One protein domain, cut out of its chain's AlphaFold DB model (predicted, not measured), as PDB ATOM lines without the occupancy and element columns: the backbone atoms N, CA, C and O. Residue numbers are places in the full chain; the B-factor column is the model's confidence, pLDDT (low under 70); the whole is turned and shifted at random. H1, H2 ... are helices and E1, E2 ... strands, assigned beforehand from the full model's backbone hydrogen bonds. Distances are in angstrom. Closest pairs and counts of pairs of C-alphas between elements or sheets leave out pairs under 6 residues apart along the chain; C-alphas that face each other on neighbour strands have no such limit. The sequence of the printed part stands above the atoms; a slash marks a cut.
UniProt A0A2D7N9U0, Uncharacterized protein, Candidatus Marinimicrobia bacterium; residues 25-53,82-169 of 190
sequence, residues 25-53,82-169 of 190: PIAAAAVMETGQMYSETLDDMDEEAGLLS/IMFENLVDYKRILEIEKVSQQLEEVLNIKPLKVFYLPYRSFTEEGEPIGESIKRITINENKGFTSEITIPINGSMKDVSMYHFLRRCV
ATOM      1  N   PRO A  25     -49.198 -34.418 -16.996       92.75
ATOM      2  CA  PRO A  25     -49.934 -33.225 -16.604       92.75
ATOM      3  C   PRO A  25     -51.402 -33.352 -17.030       92.75
ATOM      4  O   PRO A  25     -51.713 -33.910 -18.079       92.75
ATOM      5  N   ILE A  26     -52.308 -32.903 -16.163       92.06
ATOM      6  CA  ILE A  26     -53.760 -32.943 -16.394       92.06
ATOM      7  C   ILE A  26     -54.444 -31.593 -16.161       92.06
ATOM      8  O   ILE A  26     -55.581 -31.402 -16.584       92.06
ATOM      9  N   ALA A  27     -53.764 -30.684 -15.465       91.00
ATOM     10  CA  ALA A  27     -54.143 -29.291 -15.331       91.00
ATOM     11  C   ALA A  27     -52.878 -28.447 -15.185       91.00
ATOM     12  O   ALA A  27     -51.875 -28.909 -14.622       91.00
ATOM     13  N   ALA A  28     -52.937 -27.223 -15.689       91.56
ATOM     14  CA  ALA A  28     -51.860 -26.256 -15.622       91.56
ATOM     15  C   ALA A  28     -52.407 -24.884 -15.237       91.56
ATOM     16  O   ALA A  28     -53.539 -24.534 -15.570       91.56
ATOM     17  N   ALA A  29     -51.585 -24.091 -14.563       89.12
ATOM     18  CA  ALA A  29     -51.831 -22.678 -14.365       89.12
ATOM     19  C   ALA A  29     -50.528 -21.880 -14.403       89.12
ATOM     20  O   ALA A  29     -49.464 -22.365 -14.012       89.12
ATOM     21  N   ALA A  30     -50.632 -20.633 -14.844       89.00
ATOM     22  CA  ALA A  30     -49.573 -19.641 -14.775       89.00
ATOM     23  C   ALA A  30     -50.125 -18.369 -14.130       89.00
ATOM     24  O   ALA A  30     -51.176 -17.863 -14.528       89.00
ATOM     25  N   VAL A  31     -49.411 -17.855 -13.134       87.38
ATOM     26  CA  VAL A  31     -49.715 -16.577 -12.493       87.38
ATOM     27  C   VAL A  31     -48.684 -15.566 -12.957       87.38
ATOM     28  O   VAL A  31     -47.482 -15.754 -12.777       87.38
ATOM     29  N   MET A  32     -49.162 -14.488 -13.558       86.88
ATOM     30  CA  MET A  32     -48.337 -13.395 -14.050       86.88
ATOM     31  C   MET A  32     -47.892 -12.500 -12.891       86.88
ATOM     32  O   MET A  32     -48.547 -12.444 -11.848       86.88
ATOM     33  N   GLU A  33     -46.811 -11.743 -13.061       85.69
ATOM     34  CA  GLU A  33     -46.395 -10.728 -12.075       85.69
ATOM     35  C   GLU A  33     -47.460  -9.634 -11.871       85.69
ATOM     36  O   GLU A  33     -47.561  -9.042 -10.799       85.69
ATOM     37  N   THR A  34     -48.314  -9.411 -12.877       86.69
ATOM     38  CA  THR A  34     -49.468  -8.499 -12.814       86.69
ATOM     39  C   THR A  34     -50.616  -9.023 -11.944       86.69
ATOM     40  O   THR A  34     -51.587  -8.301 -11.718       86.69
ATOM     41  N   GLY A  35     -50.543 -10.276 -11.481       82.50
ATOM     42  CA  GLY A  35     -51.616 -10.972 -10.769       82.50
ATOM     43  C   GLY A  35     -52.672 -11.600 -11.682       82.50
ATOM     44  O   GLY A  35     -53.596 -12.242 -11.187       82.50
ATOM     45  N   GLN A  36     -52.555 -11.446 -13.005       86.56
ATOM     46  CA  GLN A  36     -53.393 -12.181 -13.953       86.56
ATOM     47  C   GLN A  36     -53.082 -13.677 -13.881       86.56
ATOM     48  O   GLN A  36     -51.926 -14.067 -13.735       86.56
ATOM     49  N   MET A  37     -54.110 -14.509 -14.011       87.06
ATOM     50  CA  MET A  37     -53.977 -15.961 -13.983       87.06
ATOM     51  C   MET A  37     -54.500 -16.553 -15.286       87.06
ATOM     52  O   MET A  37     -55.590 -16.206 -15.738       87.06
ATOM     53  N   TYR A  38     -53.719 -17.463 -15.853       87.06
ATOM     54  CA  TYR A  38     -54.148 -18.399 -16.880       87.06
ATOM     55  C   TYR A  38     -54.236 -19.795 -16.264       87.06
ATOM     56  O   TYR A  38     -53.384 -20.159 -15.451       87.06
ATOM     57  N   SER A  39     -55.246 -20.572 -16.642       89.00
ATOM     58  CA  SER A  39     -55.406 -21.956 -16.203       89.00
ATOM     59  C   SER A  39     -56.153 -22.775 -17.239       89.00
ATOM     60  O   SER A  39     -57.022 -22.241 -17.922       89.00
ATOM     61  N   GLU A  40     -55.856 -24.065 -17.278       87.38
ATOM     62  CA  GLU A  40     -56.492 -25.032 -18.166       87.38
ATOM     63  C   GLU A  40     -56.424 -26.447 -17.575       87.38
ATOM     64  O   GLU A  40     -55.631 -26.757 -16.677       87.38
ATOM     65  N   THR A  41     -57.249 -27.319 -18.125       91.25
ATOM     66  CA  THR A  41     -57.365 -28.748 -17.867       91.25
ATOM     67  C   THR A  41     -57.383 -29.496 -19.196       91.25
ATOM     68  O   THR A  41     -57.499 -28.898 -20.260       91.25
ATOM     69  N   LEU A  42     -57.321 -30.828 -19.163       88.81
ATOM     70  CA  LEU A  42     -57.471 -31.624 -20.388       88.81
ATOM     71  C   LEU A  42     -58.819 -31.426 -21.103       88.81
ATOM     72  O   LEU A  42     -58.912 -31.749 -22.283       88.81
ATOM     73  N   ASP A  43     -59.848 -30.932 -20.409       89.50
ATOM     74  CA  ASP A  43     -61.189 -30.778 -20.979       89.50
ATOM     75  C   ASP A  43     -61.367 -29.446 -21.734       89.50
ATOM     76  O   ASP A  43     -62.254 -29.337 -22.581       89.50
ATOM     77  N   ASP A  44     -60.551 -28.433 -21.427       87.38
ATOM     78  CA  ASP A  44     -60.685 -27.057 -21.931       87.38
ATOM     79  C   ASP A  44     -59.379 -26.451 -22.474       87.38
ATOM     80  O   ASP A  44     -59.368 -25.279 -22.857       87.38
ATOM     81  N   MET A  45     -58.296 -27.233 -22.540       86.44
ATOM     82  CA  MET A  45     -57.023 -26.785 -23.106       86.44
ATOM     83  C   MET A  45     -57.087 -26.542 -24.617       86.44
ATOM     84  O   MET A  45     -57.774 -27.239 -25.364       86.44
ATOM     85  N   ASP A  46     -56.285 -25.579 -25.067       82.19
ATOM     86  CA  ASP A  46     -55.983 -25.371 -26.482       82.19
ATOM     87  C   ASP A  46     -54.852 -26.332 -26.894       82.19
ATOM     88  O   ASP A  46     -53.734 -26.247 -26.379       82.19
ATOM     89  N   GLU A  47     -55.126 -27.266 -27.808       80.00
ATOM     90  CA  GLU A  47     -54.136 -28.261 -28.245       80.00
ATOM     91  C   GLU A  47     -52.925 -27.642 -28.967       80.00
ATOM     92  O   GLU A  47     -51.842 -28.227 -28.945       80.00
ATOM     93  N   GLU A  48     -53.071 -26.463 -29.580       76.38
ATOM     94  CA  GLU A  48     -52.003 -25.806 -30.337       76.38
ATOM     95  C   GLU A  48     -51.181 -24.840 -29.473       76.38
ATOM     96  O   GLU A  48     -49.977 -24.693 -29.695       76.38
ATOM     97  N   ALA A  49     -51.806 -24.193 -28.484       74.31
ATOM     98  CA  ALA A  49     -51.191 -23.091 -27.733       74.31
ATOM     99  C   ALA A  49     -51.232 -23.218 -26.196       74.31
ATOM    100  O   ALA A  49     -50.664 -22.365 -25.509       74.31
ATOM    101  N   GLY A  50     -51.878 -24.248 -25.646       83.31
ATOM    102  CA  GLY A  50     -51.971 -24.473 -24.201       83.31
ATOM    103  C   GLY A  50     -50.624 -24.798 -23.547       83.31
ATOM    104  O   GLY A  50     -49.718 -25.356 -24.163       83.31
ATOM    105  N   LEU A  51     -50.478 -24.508 -22.254       86.25
ATOM    106  CA  LEU A  51     -49.317 -24.956 -21.475       86.25
ATOM    107  C   LEU A  51     -49.223 -26.491 -21.458       86.25
ATOM    108  O   LEU A  51     -48.134 -27.051 -21.573       86.25
ATOM    109  N   LEU A  52     -50.352 -27.187 -21.353       89.19
ATOM    110  CA  LEU A  52     -50.452 -28.642 -21.346       89.19
ATOM    111  C   LEU A  52     -49.995 -29.276 -22.667       89.19
ATOM    112  O   LEU A  52     -49.585 -30.435 -22.637       89.19
ATOM    113  N   SER A  53     -49.999 -28.550 -23.793       84.56
ATOM    114  CA  SER A  53     -49.510 -29.081 -25.076       84.56
ATOM    115  C   SER A  53     -47.978 -29.145 -25.147       84.56
ATOM    116  O   SER A  53     -47.421 -29.967 -25.876       84.56
ATOM    117  N   ILE A  82     -34.924 -32.714  -2.588       89.38
ATOM    118  CA  ILE A  82     -34.525 -32.183  -1.288       89.38
ATOM    119  C   ILE A  82     -35.766 -32.021  -0.411       89.38
ATOM    120  O   ILE A  82     -36.818 -31.578  -0.866       89.38
ATOM    121  N   MET A  83     -35.651 -32.381   0.861       87.69
ATOM    122  CA  MET A  83     -36.680 -32.128   1.871       87.69
ATOM    123  C   MET A  83     -36.496 -30.748   2.508       87.69
ATOM    124  O   MET A  83     -35.388 -30.219   2.501       87.69
ATOM    125  N   PHE A  84     -37.554 -30.176   3.093       84.81
ATOM    126  CA  PHE A  84     -37.499 -28.832   3.684       84.81
ATOM    127  C   PHE A  84     -36.355 -28.681   4.699       84.81
ATOM    128  O   PHE A  84     -35.608 -27.710   4.639       84.81
ATOM    129  N   GLU A  85     -36.176 -29.673   5.573       83.25
ATOM    130  CA  GLU A  85     -35.127 -29.736   6.598       83.25
ATOM    131  C   GLU A  85     -33.691 -29.707   6.046       83.25
ATOM    132  O   GLU A  85     -32.755 -29.389   6.773       83.25
ATOM    133  N   ASN A  86     -33.516 -30.009   4.759       83.69
ATOM    134  CA  ASN A  86     -32.216 -30.076   4.096       83.69
ATOM    135  C   ASN A  86     -31.946 -28.860   3.191       83.69
ATOM    136  O   ASN A  86     -30.954 -28.839   2.460       83.69
ATOM    137  N   LEU A  87     -32.818 -27.845   3.207       82.06
ATOM    138  CA  LEU A  87     -32.623 -26.609   2.450       82.06
ATOM    139  C   LEU A  87     -31.685 -25.645   3.185       82.06
ATOM    140  O   LEU A  87     -31.607 -25.619   4.409       82.06
ATOM    141  N   VAL A  88     -30.957 -24.825   2.424       77.69
ATOM    142  CA  VAL A  88     -29.973 -23.875   2.983       77.69
ATOM    143  C   VAL A  88     -30.561 -22.463   3.143       77.69
ATOM    144  O   VAL A  88     -30.154 -21.727   4.038       77.69
ATOM    145  N   ASP A  89     -31.547 -22.084   2.322       74.81
ATOM    146  CA  ASP A  89     -32.225 -20.779   2.376       74.81
ATOM    147  C   ASP A  89     -33.699 -20.950   2.756       74.81
ATOM    148  O   ASP A  89     -34.555 -21.152   1.904       74.81
ATOM    149  N   TYR A  90     -34.011 -20.874   4.048       77.50
ATOM    150  CA  TYR A  90     -35.366 -21.119   4.552       77.50
ATOM    151  C   TYR A  90     -36.336 -19.959   4.319       77.50
ATOM    152  O   TYR A  90     -37.539 -20.180   4.194       77.50
ATOM    153  N   LYS A  91     -35.852 -18.711   4.281       80.56
ATOM    154  CA  LYS A  91     -36.737 -17.535   4.310       80.56
ATOM    155  C   LYS A  91     -37.597 -17.468   3.054       80.56
ATOM    156  O   LYS A  91     -38.807 -17.281   3.144       80.56
ATOM    157  N   ARG A  92     -36.969 -17.652   1.894       72.94
ATOM    158  CA  ARG A  92     -37.660 -17.621   0.604       72.94
ATOM    159  C   ARG A  92     -38.606 -18.809   0.440       72.94
ATOM    160  O   ARG A  92     -39.694 -18.661  -0.099       72.94
ATOM    161  N   ILE A  93     -38.228 -19.968   0.970       80.69
ATOM    162  CA  ILE A  93     -39.046 -21.186   0.923       80.69
ATOM    163  C   ILE A  93     -40.306 -21.037   1.766       80.69
ATOM    164  O   ILE A  93     -41.362 -21.494   1.355       80.69
ATOM    165  N   LEU A  94     -40.242 -20.347   2.906       85.00
ATOM    166  CA  LEU A  94     -41.427 -20.093   3.731       85.00
ATOM    167  C   LEU A  94     -42.484 -19.243   3.009       85.00
ATOM    168  O   LEU A  94     -43.681 -19.469   3.186       85.00
ATOM    169  N   GLU A  95     -42.067 -18.277   2.187       79.69
ATOM    170  CA  GLU A  95     -42.995 -17.491   1.362       79.69
ATOM    171  C   GLU A  95     -43.681 -18.377   0.313       79.69
ATOM    172  O   GLU A  95     -44.896 -18.300   0.121       79.69
ATOM    173  N   ILE A  96     -42.908 -19.279  -0.291       80.06
ATOM    174  CA  ILE A  96     -43.387 -20.278  -1.246       80.06
ATOM    175  C   ILE A  96     -44.357 -21.253  -0.583       80.06
ATOM    176  O   ILE A  96     -45.421 -21.518  -1.142       80.06
ATOM    177  N   GLU A  97     -44.038 -21.747   0.615       85.94
ATOM    178  CA  GLU A  97     -44.913 -22.634   1.382       85.94
ATOM    179  C   GLU A  97     -46.256 -21.978   1.653       85.94
ATOM    180  O   GLU A  97     -47.292 -22.604   1.460       85.94
ATOM    181  N   LYS A  98     -46.261 -20.701   2.040       85.50
ATOM    182  CA  LYS A  98     -47.500 -19.984   2.338       85.50
ATOM    183  C   LYS A  98     -48.425 -19.902   1.122       85.50
ATOM    184  O   LYS A  98     -49.614 -20.180   1.249       85.50
ATOM    185  N   VAL A  99     -47.890 -19.530  -0.043       79.44
ATOM    186  CA  VAL A  99     -48.677 -19.466  -1.289       79.44
ATOM    187  C   VAL A  99     -49.123 -20.866  -1.715       79.44
ATOM    188  O   VAL A  99     -50.276 -21.065  -2.091       79.44
ATOM    189  N   SER A 100     -48.234 -21.853  -1.591       82.38
ATOM    190  CA  SER A 100     -48.522 -23.242  -1.954       82.38
ATOM    191  C   SER A 100     -49.636 -23.838  -1.098       82.38
ATOM    192  O   SER A 100     -50.536 -24.466  -1.639       82.38
ATOM    193  N   GLN A 101     -49.630 -23.590   0.213       85.38
ATOM    194  CA  GLN A 101     -50.663 -24.064   1.136       85.38
ATOM    195  C   GLN A 101     -52.035 -23.461   0.826       85.38
ATOM    196  O   GLN A 101     -53.037 -24.171   0.855       85.38
ATOM    197  N   GLN A 102     -52.090 -22.171   0.478       83.12
ATOM    198  CA  GLN A 102     -53.338 -21.527   0.051       83.12
ATOM    199  C   GLN A 102     -53.891 -22.168  -1.225       83.12
ATOM    200  O   GLN A 102     -55.087 -22.434  -1.324       83.12
ATOM    201  N   LEU A 103     -53.018 -22.445  -2.195       79.06
ATOM    202  CA  LEU A 103     -53.408 -23.119  -3.429       79.06
ATOM    203  C   LEU A 103     -53.864 -24.561  -3.164       79.06
ATOM    204  O   LEU A 103     -54.867 -25.000  -3.719       79.06
ATOM    205  N   GLU A 104     -53.158 -25.287  -2.298       82.12
ATOM    206  CA  GLU A 104     -53.519 -26.645  -1.890       82.12
ATOM    207  C   GLU A 104     -54.898 -26.686  -1.219       82.12
ATOM    208  O   GLU A 104     -55.698 -27.561  -1.540       82.12
ATOM    209  N   GLU A 105     -55.216 -25.713  -0.363       84.25
ATOM    210  CA  GLU A 105     -56.535 -25.584   0.264       84.25
ATOM    211  C   GLU A 105     -57.638 -25.346  -0.777       84.25
ATOM    212  O   GLU A 105     -58.634 -26.070  -0.798       84.25
ATOM    213  N   VAL A 106     -57.435 -24.388  -1.691       81.31
ATOM    214  CA  VAL A 106     -58.396 -24.067  -2.762       81.31
ATOM    215  C   VAL A 106     -58.638 -25.264  -3.683       81.31
ATOM    216  O   VAL A 106     -59.772 -25.514  -4.093       81.31
ATOM    217  N   LEU A 107     -57.588 -26.025  -3.991       76.44
ATOM    218  CA  LEU A 107     -57.655 -27.191  -4.869       76.44
ATOM    219  C   LEU A 107     -57.994 -28.493  -4.131       76.44
ATOM    220  O   LEU A 107     -58.045 -29.552  -4.758       76.44
ATOM    221  N   ASN A 108     -58.220 -28.439  -2.812       82.62
ATOM    222  CA  ASN A 108     -58.435 -29.607  -1.956       82.62
ATOM    223  C   ASN A 108     -57.345 -30.689  -2.143       82.62
ATOM    224  O   ASN A 108     -57.609 -31.896  -2.178       82.62
ATOM    225  N   ILE A 109     -56.097 -30.246  -2.300       82.12
ATOM    226  CA  ILE A 109     -54.909 -31.093  -2.372       82.12
ATOM    227  C   ILE A 109     -54.450 -31.367  -0.944       82.12
ATOM    228  O   ILE A 109     -54.148 -30.446  -0.191       82.12
ATOM    229  N   LYS A 110     -54.361 -32.646  -0.576       85.44
ATOM    230  CA  LYS A 110     -53.836 -33.063   0.724       85.44
ATOM    231  C   LYS A 110     -52.405 -33.568   0.550       85.44
ATOM    232  O   LYS A 110     -52.222 -34.632  -0.047       85.44
ATOM    233  N   PRO A 111     -51.382 -32.819   0.986       86.31
ATOM    234  CA  PRO A 111     -49.996 -33.230   0.809       86.31
ATOM    235  C   PRO A 111     -49.657 -34.419   1.718       86.31
ATOM    236  O   PRO A 111     -49.720 -34.312   2.936       86.31
ATOM    237  N   LEU A 112     -49.227 -35.536   1.127       85.12
ATOM    238  CA  LEU A 112     -48.597 -36.649   1.847       85.12
ATOM    239  C   LEU A 112     -47.111 -36.363   2.097       85.12
ATOM    240  O   LEU A 112     -46.567 -36.670   3.157       85.12
ATOM    241  N   LYS A 113     -46.426 -35.815   1.087       86.69
ATOM    242  CA  LYS A 113     -44.993 -35.505   1.142       86.69
ATOM    243  C   LYS A 113     -44.674 -34.333   0.223       86.69
ATOM    244  O   LYS A 113     -45.236 -34.253  -0.865       86.69
ATOM    245  N   VAL A 114     -43.765 -33.465   0.657       90.62
ATOM    246  CA  VAL A 114     -43.333 -32.274  -0.083       90.62
ATOM    247  C   VAL A 114     -41.825 -32.331  -0.285       90.62
ATOM    248  O   VAL A 114     -41.079 -32.589   0.658       90.62
ATOM    249  N   PHE A 115     -41.405 -32.073  -1.515       91.69
ATOM    250  CA  PHE A 115     -40.021 -32.026  -1.952       91.69
ATOM    251  C   PHE A 115     -39.725 -30.710  -2.658       91.69
ATOM    252  O   PHE A 115     -40.627 -30.032  -3.149       91.69
ATOM    253  N   TYR A 116     -38.443 -30.394  -2.770       91.06
ATOM    254  CA  TYR A 116     -37.945 -29.192  -3.408       91.06
ATOM    255  C   TYR A 116     -36.811 -29.541  -4.358       91.06
ATOM    256  O   TYR A 116     -35.966 -30.390  -4.066       91.06
ATOM    257  N   LEU A 117     -36.790 -28.848  -5.489       89.81
ATOM    258  CA  LEU A 117     -35.755 -28.957  -6.498       89.81
ATOM    259  C   LEU A 117     -35.370 -27.548  -6.970       89.81
ATOM    260  O   LEU A 117     -36.118 -26.927  -7.733       89.81
ATOM    261  N   PRO A 118     -34.250 -26.995  -6.470       86.62
ATOM    262  CA  PRO A 118     -33.740 -25.713  -6.926       86.62
ATOM    263  C   PRO A 118     -33.090 -25.868  -8.304       86.62
ATOM    264  O   PRO A 118     -32.237 -26.726  -8.513       86.62
ATOM    265  N   TYR A 119     -33.465 -25.000  -9.235       83.69
ATOM    266  CA  TYR A 119     -32.873 -24.910 -10.562       83.69
ATOM    267  C   TYR A 119     -32.077 -23.626 -10.702       83.69
ATOM    268  O   TYR A 119     -32.570 -22.544 -10.393       83.69
ATOM    269  N   ARG A 120     -30.867 -23.746 -11.243       81.56
ATOM    270  CA  ARG A 120     -30.030 -22.617 -11.646       81.56
ATOM    271  C   ARG A 120     -29.608 -22.821 -13.087       81.56
ATOM    272  O   ARG A 120     -29.111 -23.883 -13.444       81.56
ATOM    273  N   SER A 121     -29.854 -21.810 -13.902       73.31
ATOM    274  CA  SER A 121     -29.462 -21.759 -15.303       73.31
ATOM    275  C   SER A 121     -28.294 -20.800 -15.440       73.31
ATOM    276  O   SER A 121     -28.319 -19.714 -14.856       73.31
ATOM    277  N   PHE A 122     -27.296 -21.197 -16.220       76.81
ATOM    278  CA  PHE A 122     -26.088 -20.423 -16.478       76.81
ATOM    279  C   PHE A 122     -25.899 -20.234 -17.990       76.81
ATOM    280  O   PHE A 122     -26.409 -21.039 -18.771       76.81
ATOM    281  N   THR A 123     -25.195 -19.181 -18.403       77.94
ATOM    282  CA  THR A 123     -24.734 -19.008 -19.789       77.94
ATOM    283  C   THR A 123     -23.653 -20.033 -20.123       77.94
ATOM    284  O   THR A 123     -23.143 -20.721 -19.236       77.94
ATOM    285  N   GLU A 124     -23.273 -20.129 -21.400       79.94
ATOM    286  CA  GLU A 124     -22.126 -20.951 -21.815       79.94
ATOM    287  C   GLU A 124     -20.825 -20.500 -21.128       79.94
ATOM    288  O   GLU A 124     -19.947 -21.313 -20.850       79.94
ATOM    289  N   GLU A 125     -20.732 -19.216 -20.777       85.62
ATOM    290  CA  GLU A 125     -19.629 -18.611 -20.026       85.62
ATOM    291  C   GLU A 125     -19.733 -18.820 -18.504       85.62
ATOM    292  O   GLU A 125     -18.828 -18.426 -17.770       85.62
ATOM    293  N   GLY A 126     -20.803 -19.459 -18.018       80.00
ATOM    294  CA  GLY A 126     -21.013 -19.768 -16.602       80.00
ATOM    295  C   GLY A 126     -21.695 -18.664 -15.791       80.00
ATOM    296  O   GLY A 126     -21.763 -18.774 -14.567       80.00
ATOM    297  N   GLU A 127     -22.231 -17.625 -16.434       79.75
ATOM    298  CA  GLU A 127     -22.918 -16.533 -15.738       79.75
ATOM    299  C   GLU A 127     -24.363 -16.918 -15.389       79.75
ATOM    300  O   GLU A 127     -25.056 -17.488 -16.229       79.75
ATOM    301  N   PRO A 128     -24.873 -16.627 -14.182       75.94
ATOM    302  CA  PRO A 128     -26.232 -17.002 -13.804       75.94
ATOM    303  C   PRO A 128     -27.271 -16.229 -14.637       75.94
ATOM    304  O   PRO A 128     -27.358 -15.007 -14.561       75.94
ATOM    305  N   ILE A 129     -28.099 -16.950 -15.398       76.31
ATOM    306  CA  ILE A 129     -29.198 -16.385 -16.205       76.31
ATOM    307  C   ILE A 129     -30.505 -16.394 -15.420       76.31
ATOM    308  O   ILE A 129     -31.359 -15.525 -15.582       76.31
ATOM    309  N   GLY A 130     -30.690 -17.402 -14.575       77.06
ATOM    310  CA  GLY A 130     -31.952 -17.561 -13.893       77.06
ATOM    311  C   GLY A 130     -31.904 -18.600 -12.802       77.06
ATOM    312  O   GLY A 130     -31.200 -19.602 -12.894       77.06
ATOM    313  N   GLU A 131     -32.694 -18.368 -11.770       85.25
ATOM    314  CA  GLU A 131     -32.920 -19.329 -10.709       85.25
ATOM    315  C   GLU A 131     -34.423 -19.585 -10.621       85.25
ATOM    316  O   GLU A 131     -35.239 -18.714 -10.915       85.25
ATOM    317  N   SER A 132     -34.821 -20.790 -10.266       87.12
ATOM    318  CA  SER A 132     -36.195 -21.081  -9.882       87.12
ATOM    319  C   SER A 132     -36.173 -22.181  -8.847       87.12
ATOM    320  O   SER A 132     -35.168 -22.869  -8.667       87.12
ATOM    321  N   ILE A 133     -37.285 -22.368  -8.164       88.50
ATOM    322  CA  ILE A 133     -37.454 -23.539  -7.328       88.50
ATOM    323  C   ILE A 133     -38.756 -24.222  -7.667       88.50
ATOM    324  O   ILE A 133     -39.803 -23.589  -7.795       88.50
ATOM    325  N   LYS A 134     -38.666 -25.537  -7.819       90.88
ATOM    326  CA  LYS A 134     -39.817 -26.402  -7.969       90.88
ATOM    327  C   LYS A 134     -40.133 -27.027  -6.615       90.88
ATOM    328  O   LYS A 134     -39.312 -27.754  -6.066       90.88
ATOM    329  N   ARG A 135     -41.323 -26.759  -6.095       92.44
ATOM    330  CA  ARG A 135     -41.937 -27.483  -4.986       92.44
ATOM    331  C   ARG A 135     -42.807 -28.592  -5.560       92.44
ATOM    332  O   ARG A 135     -43.607 -28.349  -6.458       92.44
ATOM    333  N   ILE A 136     -42.647 -29.804  -5.059       92.06
ATOM    334  CA  ILE A 136     -43.298 -31.000  -5.579       92.06
ATOM    335  C   ILE A 136     -43.999 -31.713  -4.433       92.06
ATOM    336  O   ILE A 136     -43.359 -32.193  -3.503       92.06
ATOM    337  N   THR A 137     -45.313 -31.827  -4.530       90.94
ATOM    338  CA  THR A 137     -46.156 -32.508  -3.554       90.94
ATOM    339  C   THR A 137     -46.619 -33.847  -4.108       90.94
ATOM    340  O   THR A 137     -47.188 -33.902  -5.197       90.94
ATOM    341  N   ILE A 138     -46.458 -34.919  -3.332       87.50
ATOM    342  CA  ILE A 138     -47.180 -36.184  -3.518       87.50
ATOM    343  C   ILE A 138     -48.481 -36.093  -2.718       87.50
ATOM    344  O   ILE A 138     -48.437 -35.796  -1.526       87.50
ATOM    345  N   ASN A 139     -49.629 -36.318  -3.358       81.88
ATOM    346  CA  ASN A 139     -50.948 -36.202  -2.729       81.88
ATOM    347  C   ASN A 139     -51.331 -37.489  -1.966       81.88
ATOM    348  O   ASN A 139     -51.016 -38.596  -2.406       81.88
ATOM    349  N   GLU A 140     -52.043 -37.351  -0.844       70.50
ATOM    350  CA  GLU A 140     -52.659 -38.462  -0.102       70.50
ATOM    351  C   GLU A 140     -53.690 -39.221  -0.944       70.50
ATOM    352  O   GLU A 140     -53.801 -40.448  -0.842       70.50
ATOM    353  N   ASN A 141     -54.423 -38.503  -1.806       66.56
ATOM    354  CA  ASN A 141     -55.227 -39.102  -2.863       66.56
ATOM    355  C   ASN A 141     -54.267 -39.733  -3.868       66.56
ATOM    356  O   ASN A 141     -53.776 -39.083  -4.796       66.56
ATOM    357  N   LYS A 142     -53.957 -41.003  -3.607       60.91
ATOM    358  CA  LYS A 142     -52.934 -41.777  -4.296       60.91
ATOM    359  C   LYS A 142     -53.095 -41.604  -5.810       60.91
ATOM    360  O   LYS A 142     -54.139 -41.934  -6.367       60.91
ATOM    361  N   GLY A 143     -52.037 -41.124  -6.466       72.25
ATOM    362  CA  GLY A 143     -51.945 -41.064  -7.929       72.25
ATOM    363  C   GLY A 143     -51.845 -39.663  -8.503       72.25
ATOM    364  O   GLY A 143     -51.794 -39.538  -9.722       72.25
ATOM    365  N   PHE A 144     -51.781 -38.627  -7.664       83.75
ATOM    366  CA  PHE A 144     -51.563 -37.261  -8.121       83.75
ATOM    367  C   PHE A 144     -50.340 -36.619  -7.480       83.75
ATOM    368  O   PHE A 144     -50.045 -36.834  -6.301       83.75
ATOM    369  N   THR A 145     -49.668 -35.781  -8.260       90.19
ATOM    370  CA  THR A 145     -48.673 -34.836  -7.762       90.19
ATOM    371  C   THR A 145     -49.066 -33.416  -8.129       90.19
ATOM    372  O   THR A 145     -49.725 -33.174  -9.139       90.19
ATOM    373  N   SER A 146     -48.678 -32.476  -7.276       91.00
ATOM    374  CA  SER A 146     -48.805 -31.042  -7.520       91.00
ATOM    375  C   SER A 146     -47.403 -30.465  -7.613       91.00
ATOM    376  O   SER A 146     -46.591 -30.676  -6.716       91.00
ATOM    377  N   GLU A 147     -47.094 -29.775  -8.701       92.56
ATOM    378  CA  GLU A 147     -45.800 -29.137  -8.906       92.56
ATOM    379  C   GLU A 147     -45.986 -27.631  -9.017       92.56
ATOM    380  O   GLU A 147     -46.726 -27.158  -9.873       92.56
ATOM    381  N   ILE A 148     -45.282 -26.877  -8.181       91.06
ATOM    382  CA  ILE A 148     -45.265 -25.419  -8.202       91.06
ATOM    383  C   ILE A 148     -43.848 -24.984  -8.548       91.06
ATOM    384  O   ILE A 148     -42.915 -25.311  -7.822       91.06
ATOM    385  N   THR A 149     -43.670 -24.258  -9.646       90.38
ATOM    386  CA  THR A 149     -42.381 -23.650  -9.997       90.38
ATOM    387  C   THR A 149     -42.464 -22.155  -9.751       90.38
ATOM    388  O   THR A 149     -43.314 -21.484 -10.334       90.38
ATOM    389  N   ILE A 150     -41.560 -21.630  -8.929       87.88
ATOM    390  CA  ILE A 150     -41.465 -20.201  -8.638       87.88
ATOM    391  C   ILE A 150     -40.147 -19.673  -9.201       87.88
ATOM    392  O   ILE A 150     -39.074 -20.074  -8.735       87.88
ATOM    393  N   PRO A 151     -40.211 -18.802 -10.220       86.62
ATOM    394  CA  PRO A 151     -39.056 -18.088 -10.736       86.62
ATOM    395  C   PRO A 151     -38.442 -17.196  -9.658       86.62
ATOM    396  O   PRO A 151     -39.121 -16.603  -8.820       86.62
ATOM    397  N   ILE A 152     -37.120 -17.099  -9.675       78.06
ATOM    398  CA  ILE A 152     -36.337 -16.306  -8.744       78.06
ATOM    399  C   ILE A 152     -35.636 -15.194  -9.523       78.06
ATOM    400  O   ILE A 152     -34.967 -15.438 -10.524       78.06
ATOM    401  N   ASN A 153     -35.799 -13.961  -9.032       72.38
ATOM    402  CA  ASN A 153     -35.155 -12.748  -9.544       72.38
ATOM    403  C   ASN A 153     -35.483 -12.450 -11.021       72.38
ATOM    404  O   ASN A 153     -34.613 -12.017 -11.770       72.38
ATOM    405  N   GLY A 154     -36.733 -12.684 -11.441       64.38
ATOM    406  CA  GLY A 154     -37.190 -12.384 -12.804       64.38
ATOM    407  C   GLY A 154     -36.644 -13.333 -13.876       64.38
ATOM    408  O   GLY A 154     -36.666 -12.999 -15.057       64.38
ATOM    409  N   SER A 155     -36.156 -14.515 -13.481       66.81
ATOM    410  CA  SER A 155     -35.619 -15.540 -14.391       66.81
ATOM    411  C   SER A 155     -36.611 -16.045 -15.441       66.81
ATOM    412  O   SER A 155     -36.210 -16.617 -16.452       66.81
ATOM    413  N   MET A 156     -37.905 -15.828 -15.212       72.06
ATOM    414  CA  MET A 156     -38.959 -16.013 -16.198       72.06
ATOM    415  C   MET A 156     -39.696 -14.692 -16.327       72.06
ATOM    416  O   MET A 156     -40.239 -14.172 -15.356       72.06
ATOM    417  N   LYS A 157     -39.672 -14.137 -17.537       75.50
ATOM    418  CA  LYS A 157     -40.248 -12.829 -17.808       75.50
ATOM    419  C   LYS A 157     -41.759 -12.865 -17.568       75.50
ATOM    420  O   LYS A 157     -42.442 -13.728 -18.114       75.50
ATOM    421  N   ASP A 158     -42.252 -11.917 -16.778       84.56
ATOM    422  CA  ASP A 158     -43.672 -11.648 -16.534       84.56
ATOM    423  C   ASP A 158     -44.457 -12.767 -15.809       84.56
ATOM    424  O   ASP A 158     -45.658 -12.609 -15.587       84.56
ATOM    425  N   VAL A 159     -43.810 -13.860 -15.374       86.06
ATOM    426  CA  VAL A 159     -44.452 -14.987 -14.667       86.06
ATOM    427  C   VAL A 159     -43.916 -15.106 -13.245       86.06
ATOM    428  O   VAL A 159     -42.717 -15.254 -13.028       86.06
ATOM    429  N   SER A 160     -44.821 -15.110 -12.270       87.25
ATOM    430  CA  SER A 160     -44.499 -15.267 -10.849       87.25
ATOM    431  C   SER A 160     -44.615 -16.713 -10.359       87.25
ATOM    432  O   SER A 160     -43.957 -17.086  -9.387       87.25
ATOM    433  N   MET A 161     -45.424 -17.547 -11.022       89.06
ATOM    434  CA  MET A 161     -45.615 -18.944 -10.637       89.06
ATOM    435  C   MET A 161     -46.172 -19.780 -11.790       89.06
ATOM    436  O   MET A 161     -47.102 -19.355 -12.472       89.06
ATOM    437  N   TYR A 162     -45.673 -21.006 -11.933       91.12
ATOM    438  CA  TYR A 162     -46.361 -22.077 -12.652       91.12
ATOM    439  C   TYR A 162     -46.873 -23.123 -11.673       91.12
ATOM    440  O   TYR A 162     -46.188 -23.458 -10.707       91.12
ATOM    441  N   HIS A 163     -48.037 -23.684 -11.965       91.25
ATOM    442  CA  HIS A 163     -48.614 -24.800 -11.235       91.25
ATOM    443  C   HIS A 163     -49.039 -25.901 -12.201       91.25
ATOM    444  O   HIS A 163     -49.637 -25.624 -13.236       91.25
ATOM    445  N   PHE A 164     -48.734 -27.148 -11.859       92.25
ATOM    446  CA  PHE A 164     -49.151 -28.323 -12.613       92.25
ATOM    447  C   PHE A 164     -49.742 -29.362 -11.675       92.25
ATOM    448  O   PHE A 164     -49.088 -29.796 -10.724       92.25
ATOM    449  N   LEU A 165     -50.947 -29.824 -11.992       91.56
ATOM    450  CA  LEU A 165     -51.492 -31.046 -11.422       91.56
ATOM    451  C   LEU A 165     -51.173 -32.193 -12.374       91.56
ATOM    452  O   LEU A 165     -51.482 -32.130 -13.566       91.56
ATOM    453  N   ARG A 166     -50.560 -33.252 -11.854       92.06
ATOM    454  CA  ARG A 166     -50.176 -34.420 -12.641       92.06
ATOM    455  C   ARG A 166     -50.789 -35.678 -12.071       92.06
ATOM    456  O   ARG A 166     -50.937 -35.813 -10.862       92.06
ATOM    457  N   ARG A 167     -51.099 -36.620 -12.955       90.38
ATOM    458  CA  ARG A 167     -51.542 -37.971 -12.619       90.38
ATOM    459  C   ARG A 167     -50.421 -38.960 -12.897       90.38
ATOM    460  O   ARG A 167     -49.884 -38.980 -14.001       90.38
ATOM    461  N   CYS A 168     -50.100 -39.776 -11.906       87.75
ATOM    462  CA  CYS A 168     -48.936 -40.645 -11.884       87.75
ATOM    463  C   CYS A 168     -49.322 -42.120 -11.853       87.75
ATOM    464  O   CYS A 168     -50.192 -42.520 -11.078       87.75
ATOM    465  N   VAL A 169     -48.634 -42.921 -12.666       85.44
ATOM    466  CA  VAL A 169     -48.820 -44.374 -12.784       85.44
ATOM    467  C   VAL A 169     -47.449 -45.054 -12.716       85.44
ATOM    468  O   VAL A 169     -46.486 -44.525 -13.274       85.44
TER     469      VAL A 169
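Overview. This is residues 25 to 53 and 82 to 169 of the 190 residues of an uncharacterized protein of Candidatus Marinimicrobia bacterium (UniProt A0A2D7N9U0). One twisted sheet of six strands makes a wall, and the single helix H1 lies slantwise over one face of it, above E5 and E4. The strands E3 and E4 form a long hairpin at one edge of the sheet, and the short hairpin of E1 and E2 makes the other edge. The printed part has 117 residues, with named elements in the order E1, E2, H1, E3, E4, E5, E6; the sheet runs E2, E1, E6, E5, E4, E3, all antiparallel. The class is mixed, helices and strands, in two layers, a helix on one face of a sheet. The whole is compact, with a radius of gyration of the C-alphas of 14.8 A and spans of 42 by 37 by 29 A.

Arrangement. In the sheet, E5, residues 144 to 152, is the antiparallel neighbour of E4, residues 128 to 139, at 158 degrees, with N 148 and O 135 at 2.8 A. E4 and the edge strand E3, residues 111 to 122, form a hairpin, with N 117 and O 134 at 2.8 A. E5 and E6, residues 159 to 169, also form a hairpin, with N 147 and O 164 at 2.8 A. E3, E4, E5 and E6 make a meander, each strand the antiparallel neighbour of the one before. E6 is the antiparallel neighbour of E1, residues 25 to 32, at 172 degrees, with N 29 and O 163 at 2.8 A. E1 and the edge strand E2, residues 37 to 41, form a hairpin, with N 30 and O 38 at 2.9 A. H1, residues 90 to 106, is on the sheet at a height of 9.2 A, over E5 and E4, and slantwise to the strands, at 44 degrees to E4 on the local plane. The closest C-alphas of H1 and E5 are those of Ser 100 and Ile 148, 7.4 A apart. In H1, 12 of 13 O i to N i+4 pairs are within hydrogen-bond range. E2 and E5 are apart.

Along the chain. E1 begins at C-alpha 25, (-49.934, -33.225, -16.604), and is 20.1 A long; E2 is 13.8 A. H1 begins at C-alpha 90, (-35.366, -21.119, 4.552), and is 24.3 A long. E3 is 32.2 A, E4 33.2 A and E5 25.9 A. E6, 29.8 A, ends at C-alpha 169, (-48.820, -44.374, -12.784).

Size, cuts and confidence. The C-alphas farthest apart, those of Glu 125 and Asn 141, are 44.5 A apart. Residues 54 to 81 are not printed, and C-alphas 53 and 82 are 28.3 A apart across the cut. Of the links that are printed whole, E5 to E6 is short and the others are tight. Residues 42 to 53 hold no named element. The mean pLDDT of the printed part is 83.9; residues 141 to 142 and 154 to 155 are under 70.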